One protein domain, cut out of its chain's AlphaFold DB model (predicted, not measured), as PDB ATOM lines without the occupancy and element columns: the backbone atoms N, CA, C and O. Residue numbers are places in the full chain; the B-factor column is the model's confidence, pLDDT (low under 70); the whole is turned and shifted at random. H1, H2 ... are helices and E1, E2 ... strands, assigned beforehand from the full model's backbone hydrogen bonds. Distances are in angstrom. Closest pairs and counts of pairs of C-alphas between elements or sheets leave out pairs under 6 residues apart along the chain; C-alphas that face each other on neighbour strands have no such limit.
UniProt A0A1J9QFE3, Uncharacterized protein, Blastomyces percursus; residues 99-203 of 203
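AT A GLANCE: This is residues 99 to 203 of the 203 residues of an uncharacterized protein of Blastomyces percursus (UniProt A0A1J9QFE3). With little regular structure, the printed part is a loose, open ring of chain: H1 and H2 make an L-shaped corner, E1 lies far from both, and the long stretch from 144 to 203 runs out and folds back. The 105 residues hold E1, H1 and H2 in that order, mostly helix, with 27 residues in named elements. The whole is loose, with a radius of gyration of the C-alphas of 18.4 A and spans of 48 by 35 by 22 A.

IN THESE COORDINATES: E1, residues 103 to 105, begins at C-alpha 103 (37.574, 55.973, -29.656) and is 6.2 A long. H1, residues 115 to 129, is 21.2 A long. H2, residues 135 to 143, is 12.3 A long and ends at C-alpha 143 (37.431, 21.516, -39.041).

HOW THE PARTS SIT: H1 and H2 are close but not clearly touching, about perpendicular at 78 degrees; their closest C-alphas, of His 128 and Ile 135, are 6.8 A apart. E1 is apart from both helices and pairs with no named strand. In H1 and H2 every O i to N i+4 pair is within hydrogen-bond range.

THE WHOLE: The C-alphas farthest apart, of Pro 101 and Leu 132, are 49.1 A apart. The printed part has no cut. The pLDDT is under 70 in 39 residues, among them 99 to 113 and 194 to 203.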
ATOM      1  N   ASP A  99      34.815  50.497 -25.812       50.12
ATOM      2  CA  ASP A  99      34.454  51.545 -26.760       50.12
ATOM      3  C   ASP A  99      34.039  52.803 -25.977       50.12
ATOM      4  O   ASP A  99      33.260  52.729 -25.016       50.12
ATOM      5  N   THR A 100      34.610  53.952 -26.329       55.41
ATOM      6  CA  THR A 100      34.268  55.247 -25.729       55.41
ATOM      7  C   THR A 100      33.902  56.242 -26.827       55.41
ATOM      8  O   THR A 100      34.325  56.066 -27.968       55.41
ATOM      9  N   PRO A 101      33.168  57.328 -26.515       42.84
ATOM     10  CA  PRO A 101      32.835  58.358 -27.503       42.84
ATOM     11  C   PRO A 101      34.053  58.976 -28.218       42.84
ATOM     12  O   PRO A 101      33.900  59.518 -29.306       42.84
ATOM     13  N   ASN A 102      35.252  58.862 -27.632       53.81
ATOM     14  CA  ASN A 102      36.509  59.388 -28.171       53.81
ATOM     15  C   ASN A 102      37.405  58.299 -28.802       53.81
ATOM     16  O   ASN A 102      38.585  58.544 -29.037       53.81
ATOM     17  N   GLY A 103      36.863  57.105 -29.059       53.22
ATOM     18  CA  GLY A 103      37.574  55.973 -29.656       53.22
ATOM     19  C   GLY A 103      37.703  54.770 -28.721       53.22
ATOM     20  O   GLY A 103      37.264  54.792 -27.565       53.22
ATOM     21  N   PHE A 104      38.313  53.700 -29.229       55.97
ATOM     22  CA  PHE A 104      38.584  52.509 -28.434       55.97
ATOM     23  C   PHE A 104      39.675  52.808 -27.409       55.97
ATOM     24  O   PHE A 104      40.829  53.074 -27.748       55.97
ATOM     25  N   VAL A 105      39.316  52.741 -26.130       52.91
ATOM     26  CA  VAL A 105      40.289  52.846 -25.049       52.91
ATOM     27  C   VAL A 105      40.690  51.435 -24.665       52.91
ATOM     28  O   VAL A 105      39.878  50.635 -24.190       52.91
ATOM     29  N   ARG A 106      41.980  51.139 -24.828       52.47
ATOM     30  CA  ARG A 106      42.596  49.946 -24.257       52.47
ATOM     31  C   ARG A 106      42.540  50.073 -22.732       52.47
ATOM     32  O   ARG A 106      43.417  50.667 -22.118       52.47
ATOM     33  N   THR A 107      41.487  49.543 -22.117       47.53
ATOM     34  CA  THR A 107      41.235  49.657 -20.669       47.53
ATOM     35  C   THR A 107      42.113  48.738 -19.817       47.53
ATOM     36  O   THR A 107      41.998  48.754 -18.595       47.53
ATOM     37  N   GLY A 108      43.028  47.978 -20.431       49.69
ATOM     38  CA  GLY A 108      44.039  47.208 -19.717       49.69
ATOM     39  C   GLY A 108      44.855  46.269 -20.604       49.69
ATOM     40  O   GLY A 108      44.618  46.112 -21.801       49.69
ATOM     41  N   HIS A 109      45.837  45.634 -19.981       48.66
ATOM     42  CA  HIS A 109      46.390  44.342 -20.370       48.66
ATOM     43  C   HIS A 109      46.088  43.395 -19.207       48.66
ATOM     44  O   HIS A 109      46.079  43.836 -18.057       48.66
ATOM     45  N   LEU A 110      45.792  42.123 -19.477       49.31
ATOM     46  CA  LEU A 110      45.630  41.154 -18.393       49.31
ATOM     47  C   LEU A 110      46.926  41.105 -17.575       49.31
ATOM     48  O   LEU A 110      48.021  41.147 -18.145       49.31
ATOM     49  N   ASN A 111      46.804  40.965 -16.252       47.81
ATOM     50  CA  ASN A 111      47.911  40.432 -15.463       47.81
ATOM     51  C   ASN A 111      48.367  39.133 -16.132       47.81
ATOM     52  O   ASN A 111      47.523  38.362 -16.602       47.81
ATOM     53  N   SER A 112      49.678  38.885 -16.185       59.28
ATOM     54  CA  SER A 112      50.171  37.584 -16.633       59.28
ATOM     55  C   SER A 112      49.393  36.492 -15.893       59.28
ATOM     56  O   SER A 112      49.241  36.603 -14.669       59.28
ATOM     57  N   PRO A 113      48.855  35.480 -16.605       65.38
ATOM     58  CA  PRO A 113      48.183  34.367 -15.957       65.38
ATOM     59  C   PRO A 113      49.057  33.859 -14.804       65.38
ATOM     60  O   PRO A 113      50.281  33.814 -14.971       65.38
ATOM     61  N   PRO A 114      48.477  33.506 -13.642       70.81
ATOM     62  CA  PRO A 114      49.237  32.935 -12.538       70.81
ATOM     63  C   PRO A 114      50.206  31.854 -13.028       70.81
ATOM     64  O   PRO A 114      49.861  31.102 -13.940       70.81
ATOM     65  N   VAL A 115      51.394  31.751 -12.420       77.12
ATOM     66  CA  VAL A 115      52.477  30.847 -12.870       77.12
ATOM     67  C   VAL A 115      51.978  29.418 -13.108       77.12
ATOM     68  O   VAL A 115      52.320  28.817 -14.119       77.12
ATOM     69  N   ILE A 116      51.072  28.925 -12.261       78.50
ATOM     70  CA  ILE A 116      50.431  27.611 -12.415       78.50
ATOM     71  C   ILE A 116      49.742  27.412 -13.779       78.50
ATOM     72  O   ILE A 116      49.792  26.323 -14.347       78.50
ATOM     73  N   LEU A 117      49.119  28.452 -14.342       76.56
ATOM     74  CA  LEU A 117      48.505  28.390 -15.671       76.56
ATOM     75  C   LEU A 117      49.563  28.410 -16.776       76.56
ATOM     76  O   LEU A 117      49.406  27.718 -17.779       76.56
ATOM     77  N   LEU A 118      50.649  29.164 -16.594       80.31
ATOM     78  CA  LEU A 118      51.760  29.187 -17.548       80.31
ATOM     79  C   LEU A 118      52.471  27.824 -17.604       80.31
ATOM     80  O   LEU A 118      52.735  27.317 -18.694       80.31
ATOM     81  N   GLU A 119      52.706  27.193 -16.452       84.94
ATOM     82  CA  GLU A 119      53.247  25.830 -16.352       84.94
ATOM     83  C   GLU A 119      52.309  24.798 -16.989       84.94
ATOM     84  O   GLU A 119      52.754  23.925 -17.742       84.94
ATOM     85  N   ALA A 120      50.998  24.924 -16.753       85.38
ATOM     86  CA  ALA A 120      50.005  24.069 -17.392       85.38
ATOM     87  C   ALA A 120      50.038  24.208 -18.923       85.38
ATOM     88  O   ALA A 120      50.072  23.195 -19.621       85.38
ATOM     89  N   ILE A 121      50.103  25.433 -19.459       84.56
ATOM     90  CA  ILE A 121      50.219  25.680 -20.907       84.56
ATOM     91  C   ILE A 121      51.505  25.064 -21.468       84.56
ATOM     92  O   ILE A 121      51.459  24.415 -22.515       84.56
ATOM     93  N   ALA A 122      52.642  25.224 -20.780       87.62
ATOM     94  CA  ALA A 122      53.911  24.633 -21.202       87.62
ATOM     95  C   ALA A 122      53.812  23.101 -21.300       87.62
ATOM     96  O   ALA A 122      54.228  22.515 -22.303       87.62
ATOM     97  N   LYS A 123      53.180  22.457 -20.309       90.06
ATOM     98  CA  LYS A 123      52.927  21.011 -20.313       90.06
ATOM     99  C   LYS A 123      51.980  20.583 -21.436       90.06
ATOM    100  O   LYS A 123      52.262  19.603 -22.120       90.06
ATOM    101  N   VAL A 124      50.880  21.307 -21.660       88.25
ATOM    102  CA  VAL A 124      49.939  21.005 -22.755       88.25
ATOM    103  C   VAL A 124      50.646  21.100 -24.107       88.25
ATOM    104  O   VAL A 124      50.502  20.197 -24.927       88.25
ATOM    105  N   ARG A 125      51.456  22.143 -24.326       90.31
ATOM    106  CA  ARG A 125      52.236  22.304 -25.560       90.31
ATOM    107  C   ARG A 125      53.226  21.150 -25.757       90.31
ATOM    108  O   ARG A 125      53.307  20.611 -26.856       90.31
ATOM    109  N   ALA A 126      53.948  20.743 -24.710       91.19
ATOM    110  CA  ALA A 126      54.869  19.606 -24.778       91.19
ATOM    111  C   ALA A 126      54.146  18.290 -25.122       91.19
ATOM    112  O   ALA A 126      54.612  17.530 -25.972       91.19
ATOM    113  N   ASN A 127      52.978  18.052 -24.515       89.88
ATOM    114  CA  ASN A 127      52.153  16.882 -24.808       89.88
ATOM    115  C   ASN A 127      51.620  16.893 -26.247       89.88
ATOM    116  O   ASN A 127      51.603  15.841 -26.878       89.88
ATOM    117  N   HIS A 128      51.220  18.056 -26.776       89.81
ATOM    118  CA  HIS A 128      50.784  18.186 -28.172       89.81
ATOM    119  C   HIS A 128      51.904  17.858 -29.151       89.81
ATOM    120  O   HIS A 128      51.721  16.995 -30.000       89.81
ATOM    121  N   ILE A 129      53.083  18.462 -28.974       88.12
ATOM    122  CA  ILE A 129      54.260  18.194 -29.818       88.12
ATOM    123  C   ILE A 129      54.627  16.703 -29.800       88.12
ATOM    124  O   ILE A 129      55.036  16.152 -30.817       88.12
ATOM    125  N   SER A 130      54.455  16.048 -28.653       90.25
ATOM    126  CA  SER A 130      54.783  14.631 -28.468       90.25
ATOM    127  C   SER A 130      53.669  13.672 -28.913       90.25
ATOM    128  O   SER A 130      53.826  12.463 -28.763       90.25
ATOM    129  N   GLY A 131      52.528  14.174 -29.403       86.62
ATOM    130  CA  GLY A 131      51.368  13.350 -29.768       86.62
ATOM    131  C   GLY A 131      50.686  12.654 -28.580       86.62
ATOM    132  O   GLY A 131      49.951  11.689 -28.761       86.62
ATOM    133  N   LEU A 132      50.924  13.127 -27.353       84.69
ATOM    134  CA  LEU A 132      50.424  12.529 -26.107       84.69
ATOM    135  C   LEU A 132      49.075  13.105 -25.653       84.69
ATOM    136  O   LEU A 132      48.583  12.758 -24.580       84.69
ATOM    137  N   CYS A 133      48.475  14.012 -26.426       82.44
ATOM    138  CA  CYS A 133      47.163  14.578 -26.121       82.44
ATOM    139  C   CYS A 133      46.222  14.513 -27.324       82.44
ATOM    140  O   CYS A 133      46.656  14.569 -28.470       82.44
ATOM    141  N   GLY A 134      44.917  14.474 -27.055       84.44
ATOM    142  CA  GLY A 134      43.872  14.409 -28.080       84.44
ATOM    143  C   GLY A 134      43.573  15.728 -28.795       84.44
ATOM    144  O   GLY A 134      42.520  15.842 -29.412       84.44
ATOM    145  N   ILE A 135      44.440  16.742 -28.715       86.19
ATOM    146  CA  ILE A 135      44.109  18.073 -29.240       86.19
ATOM    147  C   ILE A 135      43.921  18.087 -30.761       86.19
ATOM    148  O   ILE A 135      43.012  18.751 -31.250       86.19
ATOM    149  N   ASP A 136      44.691  17.279 -31.498       87.25
ATOM    150  CA  ASP A 136      44.533  17.140 -32.949       87.25
ATOM    151  C   ASP A 136      43.199  16.475 -33.316       87.25
ATOM    152  O   ASP A 136      42.550  16.885 -34.273       87.25
ATOM    153  N   LYS A 137      42.727  15.508 -32.511       88.69
ATOM    154  CA  LYS A 137      41.391  14.902 -32.668       88.69
ATOM    155  C   LYS A 137      40.301  15.971 -32.553       88.69
ATOM    156  O   LYS A 137      39.376  15.985 -33.362       88.69
ATOM    157  N   TYR A 138      40.394  16.848 -31.555       88.81
ATOM    158  CA  TYR A 138      39.425  17.932 -31.367       88.81
ATOM    159  C   TYR A 138      39.501  18.965 -32.498       88.81
ATOM    160  O   TYR A 138      38.466  19.365 -33.023       88.81
ATOM    161  N   ALA A 139      40.712  19.345 -32.918       86.75
ATOM    162  CA  ALA A 139      40.915  20.266 -34.033       86.75
ATOM    163  C   ALA A 139      40.313  19.727 -35.340       86.75
ATOM    164  O   ALA A 139      39.622  20.467 -36.034       86.75
ATOM    165  N   SER A 140      40.496  18.438 -35.646       86.75
ATOM    166  CA  SER A 140      39.877  17.817 -36.822       86.75
ATOM    167  C   SER A 140      38.352  17.821 -36.748       86.75
ATOM    168  O   SER A 140      37.712  18.223 -37.711       86.75
ATOM    169  N   ARG A 141      37.760  17.477 -35.592       87.75
ATOM    170  CA  ARG A 141      36.296  17.540 -35.415       87.75
ATOM    171  C   ARG A 141      35.756  18.937 -35.693       87.75
ATOM    172  O   ARG A 141      34.741  19.053 -36.359       87.75
ATOM    173  N   ILE A 142      36.425  19.985 -35.203       85.62
ATOM    174  CA  ILE A 142      36.026  21.379 -35.458       85.62
ATOM    175  C   ILE A 142      36.145  21.719 -36.951       85.62
ATOM    176  O   ILE A 142      35.270  22.395 -37.489       85.62
ATOM    177  N   ALA A 143      37.201  21.249 -37.621       84.38
ATOM    178  CA  ALA A 143      37.431  21.516 -39.041       84.38
ATOM    179  C   ALA A 143      36.321  20.956 -39.949       84.38
ATOM    180  O   ALA A 143      36.048  21.549 -40.993       84.38
ATOM    181  N   ASP A 144      35.658  19.872 -39.532       84.38
ATOM    182  CA  ASP A 144      34.570  19.232 -40.281       84.38
ATOM    183  C   ASP A 144      33.260  20.041 -40.278       84.38
ATOM    184  O   ASP A 144      32.380  19.806 -41.108       84.38
ATOM    185  N   PHE A 145      33.092  21.004 -39.366       83.62
ATOM    186  CA  PHE A 145      31.885  21.829 -39.331       83.62
ATOM    187  C   PHE A 145      31.984  22.982 -40.344       83.62
ATOM    188  O   PHE A 145      32.852  23.854 -40.203       83.62
ATOM    189  N   PRO A 146      31.018  23.108 -41.275       82.00
ATOM    190  CA  PRO A 146      31.011  24.175 -42.277       82.00
ATOM    191  C   PRO A 146      31.052  25.592 -41.694       82.00
ATOM    192  O   PRO A 146      31.581  26.502 -42.323       82.00
ATOM    193  N   ALA A 147      30.515  25.781 -40.483       80.56
ATOM    194  CA  ALA A 147      30.501  27.066 -39.785       80.56
ATOM    195  C   ALA A 147      31.903  27.557 -39.375       80.56
ATOM    196  O   ALA A 147      32.109  28.762 -39.247       80.56
ATOM    197  N   PHE A 148      32.867  26.646 -39.186       78.25
ATOM    198  CA  PHE A 148      34.272  26.984 -38.925       78.25
ATOM    199  C   PHE A 148      35.132  26.916 -40.192       78.25
ATOM    200  O   PHE A 148      36.279  27.371 -40.191       78.25
ATOM    201  N   SER A 149      34.586  26.390 -41.293       73.44
ATOM    202  CA  SER A 149      35.256  26.390 -42.587       73.44
ATOM    203  C   SER A 149      35.279  27.800 -43.178       73.44
ATOM    204  O   SER A 149      34.257  28.470 -43.337       73.44
ATOM    205  N   ARG A 150      36.463  28.260 -43.583       63.34
ATOM    206  CA  ARG A 150      36.622  29.536 -44.294       63.34
ATOM    207  C   ARG A 150      36.335  29.358 -45.787       63.34
ATOM    208  O   ARG A 150      37.243  29.456 -46.608       63.34
ATOM    209  N   ASN A 151      35.076  29.086 -46.125       56.88
ATOM    210  CA  ASN A 151      34.639  28.887 -47.514       56.88
ATOM    211  C   ASN A 151      34.382  30.212 -48.254       56.88
ATOM    212  O   ASN A 151      34.399  30.237 -49.481       56.88
ATOM    213  N   ASN A 152      34.211  31.323 -47.529       53.88
ATOM    214  CA  ASN A 152      34.066  32.658 -48.114       53.88
ATOM    215  C   ASN A 152      35.387  33.431 -47.997       53.88
ATOM    216  O   ASN A 152      35.681  34.089 -47.002       53.88
ATOM    217  N   VAL A 153      36.233  33.285 -49.017       52.25
ATOM    218  CA  VAL A 153      37.596  33.845 -49.072       52.25
ATOM    219  C   VAL A 153      37.590  35.383 -49.113       52.25
ATOM    220  O   VAL A 153      38.573  36.000 -48.697       52.25
ATOM    221  N   SER A 154      36.484  35.980 -49.564       54.03
ATOM    222  CA  SER A 154      36.349  37.391 -49.939       54.03
ATOM    223  C   SER A 154      36.168  38.387 -48.789       54.03
ATOM    224  O   SER A 154      36.305  39.578 -49.037       54.03
ATOM    225  N   SER A 155      35.897  37.954 -47.551       58.84
ATOM    226  CA  SER A 155      35.582  38.879 -46.442       58.84
ATOM    227  C   SER A 155      36.732  39.172 -45.466       58.84
ATOM    228  O   SER A 155      36.639  40.115 -44.690       58.84
ATOM    229  N   ASP A 156      37.830  38.406 -45.494       69.12
ATOM    230  CA  ASP A 156      39.001  38.610 -44.612       69.12
ATOM    231  C   ASP A 156      40.149  39.291 -45.388       69.12
ATOM    232  O   ASP A 156      41.165  38.688 -45.765       69.12
ATOM    233  N   LEU A 157      39.948  40.565 -45.707       79.75
ATOM    234  CA  LEU A 157      40.930  41.395 -46.398       79.75
ATOM    235  C   LEU A 157      41.931  41.961 -45.383       79.75
ATOM    236  O   LEU A 157      41.543  42.542 -44.376       79.75
ATOM    237  N   LEU A 158      43.226  41.772 -45.648       84.62
ATOM    238  CA  LEU A 158      44.293  42.420 -44.887       84.62
ATOM    239  C   LEU A 158      44.746  43.637 -45.685       84.62
ATOM    240  O   LEU A 158      45.216  43.460 -46.806       84.62
ATOM    241  N   PHE A 159      44.611  44.827 -45.117       87.25
ATOM    242  CA  PHE A 159      45.080  46.067 -45.729       87.25
ATOM    243  C   PHE A 159      46.483  46.428 -45.229       87.25
ATOM    244  O   PHE A 159      46.971  45.852 -44.251       87.25
ATOM    245  N   GLU A 160      47.152  47.336 -45.938       88.81
ATOM    246  CA  GLU A 160      48.394  47.956 -45.473       88.81
ATOM    247  C   GLU A 160      48.180  48.596 -44.084       88.81
ATOM    248  O   GLU A 160      47.111  49.143 -43.819       88.81
ATOM    249  N   PRO A 161      49.155  48.503 -43.162       83.56
ATOM    250  CA  PRO A 161      48.977  48.933 -41.771       83.56
ATOM    251  C   PRO A 161      48.772  50.447 -41.606       83.56
ATOM    252  O   PRO A 161      48.326  50.886 -40.551       83.56
ATOM    253  N   ASP A 162      49.139  51.230 -42.614       85.06
ATOM    254  CA  ASP A 162      49.009  52.683 -42.705       85.06
ATOM    255  C   ASP A 162      47.839  53.125 -43.603       85.06
ATOM    256  O   ASP A 162      47.706  54.310 -43.902       85.06
ATOM    257  N   TYR A 163      46.992  52.191 -44.047       86.19
ATOM    258  CA  TYR A 163      45.828  52.505 -44.867       86.19
ATOM    259  C   TYR A 163      44.657  53.038 -44.028       86.19
ATOM    260  O   TYR A 163      44.114  52.337 -43.175       86.19
ATOM    261  N   ASP A 164      44.212  54.256 -44.342       85.12
ATOM    262  CA  ASP A 164      43.031  54.864 -43.731       85.12
ATOM    263  C   ASP A 164      41.737  54.272 -44.313       85.12
ATOM    264  O   ASP A 164      41.340  54.545 -45.452       85.12
ATOM    265  N   HIS A 165      41.035  53.475 -43.508       84.00
ATOM    266  CA  HIS A 165      39.780  52.851 -43.912       84.00
ATOM    267  C   HIS A 165      38.632  53.863 -44.077       84.00
ATOM    268  O   HIS A 165      38.428  54.779 -43.275       84.00
ATOM    269  N   THR A 166      37.790  53.650 -45.093       82.12
ATOM    270  CA  THR A 166      36.544  54.413 -45.254       82.12
ATOM    271  C   THR A 166      35.599  54.131 -44.085       82.12
ATOM    272  O   THR A 166      35.412  52.974 -43.711       82.12
ATOM    273  N   ARG A 167      34.942  55.162 -43.535       73.19
ATOM    274  CA  ARG A 167      33.983  54.991 -42.429       73.19
ATOM    275  C   ARG A 167      32.853  54.028 -42.817       73.19
ATOM    276  O   ARG A 167      32.142  54.268 -43.788       73.19
ATOM    277  N   GLY A 168      32.653  52.986 -42.016       69.00
ATOM    278  CA  GLY A 168      31.622  51.971 -42.223       69.00
ATOM    279  C   GLY A 168      31.791  50.791 -41.266       69.00
ATOM    280  O   GLY A 168      32.732  50.750 -40.477       69.00
ATOM    281  N   SER A 169      30.861  49.836 -41.314       68.38
ATOM    282  CA  SER A 169      30.971  48.552 -40.602       68.38
ATOM    283  C   SER A 169      31.627  47.453 -41.445       68.38
ATOM    284  O   SER A 169      31.875  46.365 -40.935       68.38
ATOM    285  N   THR A 170      31.886  47.724 -42.727       76.12
ATOM    286  CA  THR A 170      32.499  46.804 -43.690       76.12
ATOM    287  C   THR A 170      33.553  47.533 -44.523       76.12
ATOM    288  O   THR A 170      33.558  48.761 -44.607       76.12
ATOM    289  N   CYS A 171      34.454  46.767 -45.141       79.44
ATOM    290  CA  CYS A 171      35.500  47.289 -46.026       79.44
ATOM    291  C   CYS A 171      35.101  47.237 -47.512       79.44
ATOM    292  O   CYS A 171      35.974  47.255 -48.373       79.44
ATOM    293  N   ASP A 172      33.803  47.182 -47.826       83.56
ATOM    294  CA  ASP A 172      33.316  47.003 -49.206       83.56
ATOM    295  C   ASP A 172      33.656  48.195 -50.119       83.56
ATOM    296  O   ASP A 172      33.770  48.038 -51.331       83.56
ATOM    297  N   ASN A 173      33.855  49.379 -49.527       84.88
ATOM    298  CA  ASN A 173      34.231  50.619 -50.218       84.88
ATOM    299  C   ASN A 173      35.718  50.984 -50.048       84.88
ATOM    300  O   ASN A 173      36.120  52.089 -50.406       84.88
ATOM    301  N   CYS A 174      36.524  50.106 -49.442       86.38
ATOM    302  CA  CYS A 174      37.952  50.352 -49.256       86.38
ATOM    303  C   CYS A 174      38.740  50.067 -50.542       86.38
ATOM    304  O   CYS A 174      38.350  49.228 -51.352       86.38
ATOM    305  N   ASP A 175      39.867  50.757 -50.710       89.12
ATOM    306  CA  ASP A 175      40.738  50.630 -51.870       89.12
ATOM    307  C   ASP A 175      41.333  49.215 -51.964       89.12
ATOM    308  O   ASP A 175      42.141  48.789 -51.137       89.12
ATOM    309  N   ALA A 176      40.932  48.475 -52.997       88.06
ATOM    310  CA  ALA A 176      41.395  47.114 -53.232       88.06
ATOM    311  C   ALA A 176      42.899  47.039 -53.552       88.06
ATOM    312  O   ALA A 176      43.504  45.982 -53.357       88.06
ATOM    313  N   GLU A 177      43.523  48.130 -54.010       89.00
ATOM    314  CA  GLU A 177      44.971  48.178 -54.255       89.00
ATOM    315  C   GLU A 177      45.774  48.156 -52.954       89.00
ATOM    316  O   GLU A 177      46.911  47.685 -52.929       89.00
ATOM    317  N   LYS A 178      45.146  48.586 -51.858       90.44
ATOM    318  CA  LYS A 178      45.715  48.598 -50.509       90.44
ATOM    319  C   LYS A 178      45.588  47.263 -49.789       90.44
ATOM    320  O   LYS A 178      46.044  47.125 -48.657       90.44
ATOM    321  N   VAL A 179      45.009  46.254 -50.442       89.56
ATOM    322  CA  VAL A 179      44.949  44.887 -49.922       89.56
ATOM    323  C   VAL A 179      46.299  44.197 -50.106       89.56
ATOM    324  O   VAL A 179      46.774  43.961 -51.220       89.56
ATOM    325  N   VAL A 180      46.891  43.769 -48.994       88.81
ATOM    326  CA  VAL A 180      48.132  42.998 -48.967       88.81
ATOM    327  C   VAL A 180      47.898  41.631 -49.609       88.81
ATOM    328  O   VAL A 180      47.204  40.757 -49.069       88.81
ATOM    329  N   LYS A 181      48.537  41.408 -50.762       82.06
ATOM    330  CA  LYS A 181      48.535  40.110 -51.447       82.06
ATOM    331  C   LYS A 181      49.315  39.090 -50.621       82.06
ATOM    332  O   LYS A 181      50.542  39.076 -50.613       82.06
ATOM    333  N   ARG A 182      48.589  38.201 -49.944       76.00
ATOM    334  CA  ARG A 182      49.150  37.092 -49.163       76.00
ATOM    335  C   ARG A 182      48.796  35.754 -49.796       76.00
ATOM    336  O   ARG A 182      47.625  35.471 -50.047       76.00
ATOM    337  N   GLN A 183      49.794  34.896 -49.990       67.56
ATOM    338  CA  GLN A 183      49.537  33.489 -50.273       67.56
ATOM    339  C   GLN A 183      49.046  32.848 -48.974       67.56
ATOM    340  O   GLN A 183      49.820  32.638 -48.037       67.56
ATOM    341  N   ARG A 184      47.738  32.600 -48.872       62.16
ATOM    342  CA  ARG A 184      47.195  31.924 -47.694       62.16
ATOM    343  C   ARG A 184      47.699  30.483 -47.689       62.16
ATOM    344  O   ARG A 184      47.475  29.743 -48.643       62.16
ATOM    345  N   LYS A 185      48.413  30.122 -46.622       60.75
ATOM    346  CA  LYS A 185      48.754  28.729 -46.332       60.75
ATOM    347  C   LYS A 185      47.489  27.973 -45.923       60.75
ATOM    348  O   LYS A 185      46.513  28.588 -45.503       60.75
ATOM    349  N   ASP A 186      47.573  26.665 -46.120       58.75
ATOM    350  CA  ASP A 186      46.611  25.594 -45.854       58.75
ATOM    351  C   ASP A 186      45.493  25.914 -44.836       58.75
ATOM    352  O   ASP A 186      45.748  26.501 -43.786       58.75
ATOM    353  N   GLN A 187      44.260  25.465 -45.104       67.00
ATOM    354  CA  GLN A 187      43.070  25.703 -44.257       67.00
ATOM    355  C   GLN A 187      43.085  24.913 -42.932       67.00
ATOM    356  O   GLN A 187      42.061  24.762 -42.265       67.00
ATOM    357  N   LYS A 188      44.247  24.394 -42.536       71.44
ATOM    358  CA  LYS A 188      44.410  23.572 -41.347       71.44
ATOM    359  C   LYS A 188      44.201  24.408 -40.084       71.44
ATOM    360  O   LYS A 188      44.803  25.468 -39.919       71.44
ATOM    361  N   ILE A 189      43.392  23.895 -39.159       76.62
ATOM    362  CA  ILE A 189      43.262  24.468 -37.817       76.62
ATOM    363  C   ILE A 189      44.588  24.290 -37.069       76.62
ATOM    364  O   ILE A 189      45.146  23.193 -37.013       76.62
ATOM    365  N   ILE A 190      45.093  25.380 -36.491       77.38
ATOM    366  CA  ILE A 190      46.337  25.412 -35.717       77.38
ATOM    367  C   ILE A 190      46.004  25.835 -34.289       77.38
ATOM    368  O   ILE A 190      45.258  26.790 -34.073       77.38
ATOM    369  N   VAL A 191      46.585  25.145 -33.310       82.19
ATOM    370  CA  VAL A 191      46.464  25.511 -31.897       82.19
ATOM    371  C   VAL A 191      47.486  26.595 -31.563       82.19
ATOM    372  O   VAL A 191      48.691  26.395 -31.719       82.19
ATOM    373  N   HIS A 192      47.013  27.740 -31.070       80.38
ATOM    374  CA  HIS A 192      47.875  28.815 -30.579       80.38
ATOM    375  C   HIS A 192      47.993  28.768 -29.054       80.38
ATOM    376  O   HIS A 192      46.996  28.726 -28.342       80.38
ATOM    377  N   TYR A 193      49.223  28.811 -28.547       76.69
ATOM    378  CA  TYR A 193      49.543  28.664 -27.119       76.69
ATOM    379  C   TYR A 193      50.030  29.969 -26.475       76.69
ATOM    380  O   TYR A 193      50.840  29.938 -25.546       76.69
ATOM    381  N   GLY A 194      49.630  31.112 -27.021       67.00
ATOM    382  CA  GLY A 194      50.078  32.429 -26.580       67.00
ATOM    383  C   GLY A 194      48.951  33.448 -26.574       67.00
ATOM    384  O   GLY A 194      47.777  33.110 -26.710       67.00
ATOM    385  N   THR A 195      49.315  34.715 -26.420       62.47
ATOM    386  CA  THR A 195      48.372  35.824 -26.548       62.47
ATOM    387  C   THR A 195      47.867  35.909 -27.988       62.47
ATOM    388  O   THR A 195      48.659  35.879 -28.930       62.47
ATOM    389  N   ILE A 196      46.553  36.007 -28.146       57.53
ATOM    390  CA  ILE A 196      45.849  36.298 -29.390       57.53
ATOM    391  C   ILE A 196      45.274  37.696 -29.204       57.53
ATOM    392  O   ILE A 196      44.571  37.961 -28.230       57.53
ATOM    393  N   ALA A 197      45.599  38.600 -30.120       50.56
ATOM    394  CA  ALA A 197      44.910  39.877 -30.196       50.56
ATOM    395  C   ALA A 197      43.545  39.639 -30.854       50.56
ATOM    396  O   ALA A 197      43.481  39.092 -31.953       50.56
ATOM    397  N   SER A 198      42.470  40.025 -30.172       50.75
ATOM    398  CA  SER A 198      41.111  39.986 -30.706       50.75
ATOM    399  C   SER A 198      40.598  41.413 -30.834       50.75
ATOM    400  O   SER A 198      40.762  42.219 -29.917       50.75
ATOM    401  N   GLY A 199      40.009  41.726 -31.981       45.94
ATOM    402  CA  GLY A 199      39.428  43.025 -32.282       45.94
ATOM    403  C   GLY A 199      38.170  42.826 -33.111       45.94
ATOM    404  O   GLY A 199      38.157  42.049 -34.059       45.94
ATOM    405  N   ASN A 200      37.102  43.516 -32.731       43.75
ATOM    406  CA  ASN A 200      35.816  43.527 -33.425       43.75
ATOM    407  C   ASN A 200      35.629  44.781 -34.300       43.75
ATOM    408  O   ASN A 200      34.583  44.936 -34.926       43.75
ATOM    409  N   ARG A 201      36.631  45.672 -34.346       43.38
ATOM    410  CA  ARG A 201      36.696  46.850 -35.220       43.38
ATOM    411  C   ARG A 201      38.130  47.034 -35.719       43.38
ATOM    412  O   ARG A 201      39.072  46.856 -34.950       43.38
ATOM    413  N   VAL A 202      38.268  47.370 -36.996       47.19
ATOM    414  CA  VAL A 202      39.524  47.812 -37.620       47.19
ATOM    415  C   VAL A 202      39.486  49.343 -37.593       47.19
ATOM    416  O   VAL A 202      38.450  49.911 -37.946       47.19
ATOM    417  N   HIS A 203      40.526  49.986 -37.060       44.19
ATOM    418  CA  HIS A 203      40.659  51.447 -37.041       44.19
ATOM    419  C   HIS A 203      41.475  51.905 -38.236       44.19
ATOM    420  O   HIS A 203      42.453  51.190 -38.543       44.19
TER     421      HIS A 203